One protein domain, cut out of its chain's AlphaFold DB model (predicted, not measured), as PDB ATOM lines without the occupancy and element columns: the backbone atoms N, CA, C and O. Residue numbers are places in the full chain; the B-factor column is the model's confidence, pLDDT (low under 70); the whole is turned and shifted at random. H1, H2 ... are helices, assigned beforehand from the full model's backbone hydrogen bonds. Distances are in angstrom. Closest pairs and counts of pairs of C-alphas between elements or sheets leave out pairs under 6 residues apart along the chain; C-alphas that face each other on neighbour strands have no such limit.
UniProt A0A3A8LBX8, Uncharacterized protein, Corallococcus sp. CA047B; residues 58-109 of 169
ATOM      1  N   PHE A  58      16.332 -39.757 -26.851       86.69
ATOM      2  CA  PHE A  58      16.904 -39.805 -25.497       86.69
ATOM      3  C   PHE A  58      18.436 -39.913 -25.451       86.69
ATOM      4  O   PHE A  58      19.073 -39.431 -24.519       86.69
ATOM      5  N   VAL A  59      19.055 -40.575 -26.433       88.62
ATOM      6  CA  VAL A  59      20.518 -40.669 -26.523       88.62
ATOM      7  C   VAL A  59      21.095 -39.312 -26.874       88.62
ATOM      8  O   VAL A  59      22.149 -38.973 -26.348       88.62
ATOM      9  N   GLU A  60      20.441 -38.551 -27.748       86.81
ATOM     10  CA  GLU A  60      20.881 -37.201 -28.092       86.81
ATOM     11  C   GLU A  60      20.702 -36.240 -26.921       86.81
ATOM     12  O   GLU A  60      21.651 -35.535 -26.584       86.81
ATOM     13  N   ALA A  61      19.549 -36.280 -26.252       86.50
ATOM     14  CA  ALA A  61      19.275 -35.485 -25.059       86.50
ATOM     15  C   ALA A  61      20.329 -35.731 -23.965       86.50
ATOM     16  O   ALA A  61      21.068 -34.818 -23.597       86.50
ATOM     17  N   LEU A  62      20.522 -36.990 -23.554       88.50
ATOM     18  CA  LEU A  62      21.536 -37.342 -22.553       88.50
ATOM     19  C   LEU A  62      22.965 -37.017 -23.018       88.50
ATOM     20  O   LEU A  62      23.849 -36.748 -22.206       88.50
ATOM     21  N   ARG A  63      23.234 -37.055 -24.329       89.00
ATOM     22  CA  ARG A  63      24.558 -36.712 -24.864       89.00
ATOM     23  C   ARG A  63      24.871 -35.226 -24.717       89.00
ATOM     24  O   ARG A  63      26.038 -34.907 -24.495       89.00
ATOM     25  N   ARG A  64      23.869 -34.352 -24.845       84.31
ATOM     26  CA  ARG A  64      24.025 -32.903 -24.635       84.31
ATOM     27  C   ARG A  64      24.402 -32.594 -23.187       84.31
ATOM     28  O   ARG A  64      25.245 -31.739 -22.965       84.31
ATOM     29  N   GLU A  65      23.848 -33.339 -22.233       85.56
ATOM     30  CA  GLU A  65      24.130 -33.168 -20.801       85.56
ATOM     31  C   GLU A  65      25.502 -33.721 -20.387       85.56
ATOM     32  O   GLU A  65      26.260 -33.075 -19.672       85.56
ATOM     33  N   VAL A  66      25.840 -34.933 -20.836       87.69
ATOM     34  CA  VAL A  66      27.041 -35.655 -20.375       87.69
ATOM     35  C   VAL A  66      28.311 -35.248 -21.135       87.69
ATOM     36  O   VAL A  66      29.428 -35.428 -20.647       87.69
ATOM     37  N   GLY A  67      28.155 -34.724 -22.350       80.88
ATOM     38  CA  GLY A  67      29.260 -34.372 -23.232       80.88
ATOM     39  C   GLY A  67      29.846 -35.555 -24.027       80.88
ATOM     40  O   GLY A  67      29.470 -36.731 -23.856       80.88
ATOM     41  N   PRO A  68      30.750 -35.258 -24.978       86.00
ATOM     42  CA  PRO A  68      31.366 -36.258 -25.846       86.00
ATOM     43  C   PRO A  68      32.357 -37.153 -25.084       86.00
ATOM     44  O   PRO A  68      32.939 -36.760 -24.080       86.00
ATOM     45  N   GLY A  69      32.563 -38.386 -25.564       87.50
ATOM     46  CA  GLY A  69      33.602 -39.294 -25.043       87.50
ATOM     47  C   GLY A  69      33.310 -39.955 -23.688       87.50
ATOM     48  O   GLY A  69      34.054 -40.842 -23.275       87.50
ATOM     49  N   ARG A  70      32.203 -39.607 -23.023       93.06
ATOM     50  CA  ARG A  70      31.805 -40.174 -21.725       93.06
ATOM     51  C   ARG A  70      30.631 -41.146 -21.823       93.06
ATOM     52  O   ARG A  70      29.838 -41.127 -22.763       93.06
ATOM     53  N   CYS A  71      30.507 -42.035 -20.849       93.75
ATOM     54  CA  CYS A  71      29.352 -42.916 -20.712       93.75
ATOM     55  C   CYS A  71      28.120 -42.110 -20.287       93.75
ATOM     56  O   CYS A  71      28.204 -41.341 -19.341       93.75
ATOM     57  N   LEU A  72      26.954 -42.350 -20.898       93.00
ATOM     58  CA  LEU A  72      25.720 -41.625 -20.545       93.00
ATOM     59  C   LEU A  72      25.239 -41.830 -19.098       93.00
ATOM     60  O   LEU A  72      24.368 -41.106 -18.641       93.00
ATOM     61  N   PHE A  73      25.751 -42.838 -18.387       94.12
ATOM     62  CA  PHE A  73      25.226 -43.247 -17.078       94.12
ATOM     63  C   PHE A  73      26.272 -43.245 -15.959       94.12
ATOM     64  O   PHE A  73      25.960 -43.666 -14.843       94.12
ATOM     65  N   CYS A  74      27.520 -42.870 -16.253       94.06
ATOM     66  CA  CYS A  74      28.585 -42.768 -15.256       94.06
ATOM     67  C   CYS A  74      29.735 -41.878 -15.762       94.06
ATOM     68  O   CYS A  74      29.884 -41.738 -16.973       94.06
ATOM     69  N   PRO A  75      30.642 -41.405 -14.891       93.75
ATOM     70  CA  PRO A  75      31.730 -40.504 -15.292       93.75
ATOM     71  C   PRO A  75      32.802 -41.108 -16.216       93.75
ATOM     72  O   PRO A  75      33.630 -40.367 -16.744       93.75
ATOM     73  N   ARG A  76      32.821 -42.440 -16.391       93.06
ATOM     74  CA  ARG A  76      33.849 -43.163 -17.160       93.06
ATOM     75  C   ARG A  76      33.792 -42.847 -18.653       93.06
ATOM     76  O   ARG A  76      32.715 -42.648 -19.215       93.06
ATOM     77  N   GLU A  77      34.947 -42.919 -19.297       93.38
ATOM     78  CA  GLU A  77      35.083 -42.767 -20.742       93.38
ATOM     79  C   GLU A  77      34.560 -43.980 -21.516       93.38
ATOM     80  O   GLU A  77      34.435 -45.096 -20.993       93.38
ATOM     81  N   VAL A  78      34.231 -43.751 -22.785       90.50
ATOM     82  CA  VAL A  78      33.854 -44.806 -23.725       90.50
ATOM     83  C   VAL A  78      35.002 -45.116 -24.676       90.50
ATOM     84  O   VAL A  78      35.714 -44.234 -25.136       90.50
ATOM     85  N   SER A  79      35.147 -46.390 -25.032       80.88
ATOM     86  CA  SER A  79      36.253 -46.863 -25.874       80.88
ATOM     87  C   SER A  79      36.184 -46.402 -27.333       80.88
ATOM     88  O   SER A  79      37.152 -46.542 -28.074       80.88
ATOM     89  N   ARG A  80      35.029 -45.898 -27.785       80.75
ATOM     90  CA  ARG A  80      34.797 -45.423 -29.156       80.75
ATOM     91  C   ARG A  80      33.927 -44.176 -29.123       80.75
ATOM     92  O   ARG A  80      32.974 -44.133 -28.354       80.75
ATOM     93  N   ARG A  81      34.168 -43.223 -30.031       72.19
ATOM     94  CA  ARG A  81      33.360 -41.988 -30.156       72.19
ATOM     95  C   ARG A  81      31.864 -42.246 -30.378       72.19
ATOM     96  O   ARG A  81      31.030 -41.431 -30.000       72.19
ATOM     97  N   GLU A  82      31.515 -43.380 -30.981       77.56
ATOM     98  CA  GLU A  82      30.124 -43.775 -31.236       77.56
ATOM     99  C   GLU A  82      29.475 -44.543 -30.078       77.56
ATOM    100  O   GLU A  82      28.258 -44.731 -30.070       77.56
ATOM    101  N   ALA A  83      30.260 -45.013 -29.107       83.62
ATOM    102  CA  ALA A  83      29.732 -45.796 -28.004       83.62
ATOM    103  C   ALA A  83      28.962 -44.903 -27.024       83.62
ATOM    104  O   ALA A  83      29.408 -43.830 -26.627       83.62
ATOM    105  N   VAL A  84      27.785 -45.373 -26.605       89.31
ATOM    106  CA  VAL A  84      26.915 -44.630 -25.681       89.31
ATOM    107  C   VAL A  84      27.136 -44.996 -24.212       89.31
ATOM    108  O   VAL A  84      26.825 -44.209 -23.323       89.31
ATOM    109  N   THR A  85      27.719 -46.165 -23.941       92.69
ATOM    110  CA  THR A  85      28.045 -46.622 -22.584       92.69
ATOM    111  C   THR A  85      29.475 -47.149 -22.504       92.69
ATOM    112  O   THR A  85      30.035 -47.577 -23.511       92.69
ATOM    113  N   CYS A  86      30.052 -47.169 -21.298       90.81
ATOM    114  CA  CYS A  86      31.392 -47.711 -21.024       90.81
ATOM    115  C   CYS A  86      31.464 -49.253 -21.039       90.81
ATOM    116  O   CYS A  86      32.494 -49.826 -20.699       90.81
ATOM    117  N   GLY A  87      30.368 -49.946 -21.372       86.94
ATOM    118  CA  GLY A  87      30.310 -51.412 -21.415       86.94
ATOM    119  C   GLY A  87      30.166 -52.106 -20.054       86.94
ATOM    120  O   GLY A  87      29.986 -53.320 -20.010       86.94
ATOM    121  N   GLN A  88      30.182 -51.366 -18.942       90.31
ATOM    122  CA  GLN A  88      29.892 -51.933 -17.623       90.31
ATOM    123  C   GLN A  88      28.454 -52.451 -17.558       90.31
ATOM    124  O   GLN A  88      27.525 -51.821 -18.071       90.31
ATOM    125  N   ARG A  89      28.262 -53.592 -16.888       91.12
ATOM    126  CA  ARG A  89      26.970 -54.296 -16.822       91.12
ATOM    127  C   ARG A  89      25.839 -53.402 -16.309       91.12
ATOM    128  O   ARG A  89      24.729 -53.468 -16.830       91.12
ATOM    129  N   GLU A  90      26.113 -52.549 -15.328       94.50
ATOM    130  CA  GLU A  90      25.126 -51.613 -14.782       94.50
ATOM    131  C   GLU A  90      24.717 -50.535 -15.787       94.50
ATOM    132  O   GLU A  90      23.526 -50.310 -15.992       94.50
ATOM    133  N   CYS A  91      25.682 -49.912 -16.468       90.88
ATOM    134  CA  CYS A  91      25.412 -48.898 -17.489       90.88
ATOM    135  C   CYS A  91      24.663 -49.493 -18.687       90.88
ATOM    136  O   CYS A  91      23.717 -48.885 -19.183       90.88
ATOM    137  N   LEU A  92      25.029 -50.707 -19.111       88.62
ATOM    138  CA  LEU A  92      24.300 -51.443 -20.146       88.62
ATOM    139  C   LEU A  92      22.870 -51.776 -19.704       88.62
ATOM    140  O   LEU A  92      21.944 -51.686 -20.509       88.62
ATOM    141  N   ARG A  93      22.661 -52.149 -18.436       90.81
ATOM    142  CA  ARG A  93      21.321 -52.406 -17.892       90.81
ATOM    143  C   ARG A  93      20.477 -51.134 -17.896       90.81
ATOM    144  O   ARG A  93      19.359 -51.186 -18.393       90.81
ATOM    145  N   LYS A  94      21.013 -50.012 -17.401       93.00
ATOM    146  CA  LYS A  94      20.333 -48.706 -17.415       93.00
ATOM    147  C   LYS A  94      19.953 -48.305 -18.840       93.00
ATOM    148  O   LYS A  94      18.775 -48.098 -19.100       93.00
ATOM    149  N   TYR A  95      20.907 -48.350 -19.772       91.56
ATOM    150  CA  TYR A  95      20.656 -48.074 -21.188       91.56
ATOM    151  C   TYR A  95      19.524 -48.926 -21.770       91.56
ATOM    152  O   TYR A  95      18.597 -48.392 -22.365       91.56
ATOM    153  N   ASN A  96      19.570 -50.248 -21.579       88.31
ATOM    154  CA  ASN A  96      18.548 -51.146 -22.116       88.31
ATOM    155  C   ASN A  96      17.169 -50.910 -21.489       88.31
ATOM    156  O   ASN A  96      16.157 -51.039 -22.179       88.31
ATOM    157  N   THR A  97      17.110 -50.582 -20.196       91.06
ATOM    158  CA  THR A  97      15.856 -50.226 -19.521       91.06
ATOM    159  C   THR A  97      15.279 -48.938 -20.099       91.06
ATOM    160  O   THR A  97      14.110 -48.937 -20.488       91.06
ATOM    161  N   THR A  98      16.090 -47.885 -20.225       91.38
ATOM    162  CA  THR A  98      15.677 -46.607 -20.820       91.38
ATOM    163  C   THR A  98      15.225 -46.803 -22.264       91.38
ATOM    164  O   THR A  98      14.101 -46.448 -22.598       91.38
ATOM    165  N   TRP A  99      16.022 -47.498 -23.084       89.56
ATOM    166  CA  TRP A  99      15.679 -47.819 -24.470       89.56
ATOM    167  C   TRP A  99      14.330 -48.533 -24.586       89.56
ATOM    168  O   TRP A  99      13.499 -48.169 -25.407       89.56
ATOM    169  N   ARG A 100      14.074 -49.554 -23.757       89.06
ATOM    170  CA  ARG A 100      12.790 -50.278 -23.774       89.06
ATOM    171  C   ARG A 100      11.621 -49.422 -23.299       89.06
ATOM    172  O   ARG A 100      10.487 -49.693 -23.684       89.06
ATOM    173  N   SER A 101      11.859 -48.464 -22.411       89.06
ATOM    174  CA  SER A 101      10.829 -47.514 -21.995       89.06
ATOM    175  C   SER A 101      10.448 -46.602 -23.157       89.06
ATOM    176  O   SER A 101       9.282 -46.554 -23.533       89.06
ATOM    177  N   GLU A 102      11.451 -45.997 -23.785       90.19
ATOM    178  CA  GLU A 102      11.303 -45.096 -24.930       90.19
ATOM    179  C   GLU A 102      10.685 -45.793 -26.142       90.19
ATOM    180  O   GLU A 102       9.738 -45.298 -26.740       90.19
ATOM    181  N   GLU A 103      11.132 -47.008 -26.452       86.81
ATOM    182  CA  GLU A 103      10.564 -47.805 -27.539       86.81
ATOM    183  C   GLU A 103       9.080 -48.122 -27.296       86.81
ATOM    184  O   GLU A 103       8.278 -48.077 -28.227       86.81
ATOM    185  N   ARG A 104       8.681 -48.400 -26.044       88.88
ATOM    186  CA  ARG A 104       7.264 -48.604 -25.697       88.88
ATOM    187  C   ARG A 104       6.446 -47.328 -25.867       88.88
ATOM    188  O   ARG A 104       5.338 -47.419 -26.381       88.88
ATOM    189  N   ARG A 105       6.985 -46.173 -25.466       90.25
ATOM    190  CA  ARG A 105       6.340 -44.867 -25.671       90.25
ATOM    191  C   ARG A 105       6.154 -44.576 -27.154       90.25
ATOM    192  O   ARG A 105       5.029 -44.359 -27.592       90.25
ATOM    193  N   ARG A 106       7.218 -44.740 -27.945       86.06
ATOM    194  CA  ARG A 106       7.186 -44.572 -29.403       86.06
ATOM    195  C   ARG A 106       6.115 -45.437 -30.059       86.06
ATOM    196  O   ARG A 106       5.366 -44.955 -30.898       86.06
ATOM    197  N   LEU A 107       6.022 -46.712 -29.675       86.31
ATOM    198  CA  LEU A 107       5.007 -47.626 -30.210       86.31
ATOM    199  C   LEU A 107       3.574 -47.237 -29.818       86.31
ATOM    200  O   LEU A 107       2.644 -47.600 -30.532       86.31
ATOM    201  N   ARG A 108       3.392 -46.508 -28.713       92.00
ATOM    202  CA  ARG A 108       2.104 -45.933 -28.298       92.00
ATOM    203  C   ARG A 108       1.832 -44.546 -28.888       92.00
ATOM    204  O   ARG A 108       0.759 -44.010 -28.651       92.00
ATOM    205  N   GLY A 109       2.773 -43.975 -29.645       88.06
ATOM    206  CA  GLY A 109       2.686 -42.590 -30.116       88.06
ATOM    207  C   GLY A 109       2.839 -41.555 -28.995       88.06
ATOM    208  O   GLY A 109       2.469 -40.403 -29.180       88.06
TER     209      GLY A 109
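This is residues 58 to 109 of the 169 residues of an uncharacterized protein of Corallococcus sp. CA047B (UniProt A0A3A8LBX8). A short helix, H1, and a long one, H2, make a loose V, nearest to each other where H1 begins, and the long loop of residues 67 to 88 spans its open side. Residues 103 to 109, of which 103 to 107 belong to H2, stick out past the V. The printed part has 52 residues with two named helices, H1 then H2, and no named strand; its class is all helix. It is only just compact, close to loose, with a radius of gyration of the C-alphas of 11.4 A, and spans 34 by 23 by 15 A.

Find C-alpha 58 at (16.904, -39.805, -25.497); from there H1, residues 58 to 66, runs 12.1 A. After residues 67 to 88, look for C-alpha 89 at (26.970, -54.296, -16.822), where H2, residues 89 to 107, begins; it runs 26.6 A to C-alpha 107 at (5.007, -47.626, -30.210).

Compare Phe 58 with Glu 102: their C-alphas, the closest of H1 and H2, are 7.7 A apart, and the helices are close but not clearly touching. They run opposite ways at a steep tilt of 45 degrees. In H1 and H2 every O i to N i+4 pair is within hydrogen-bond range.

The C-alphas farthest apart, Ser 79 and Arg 108, are 34.2 A apart. The printed part has no cut, and the 22-residue link is long. Mean pLDDT of the printed part is 88.6, and no printed residue is under 70.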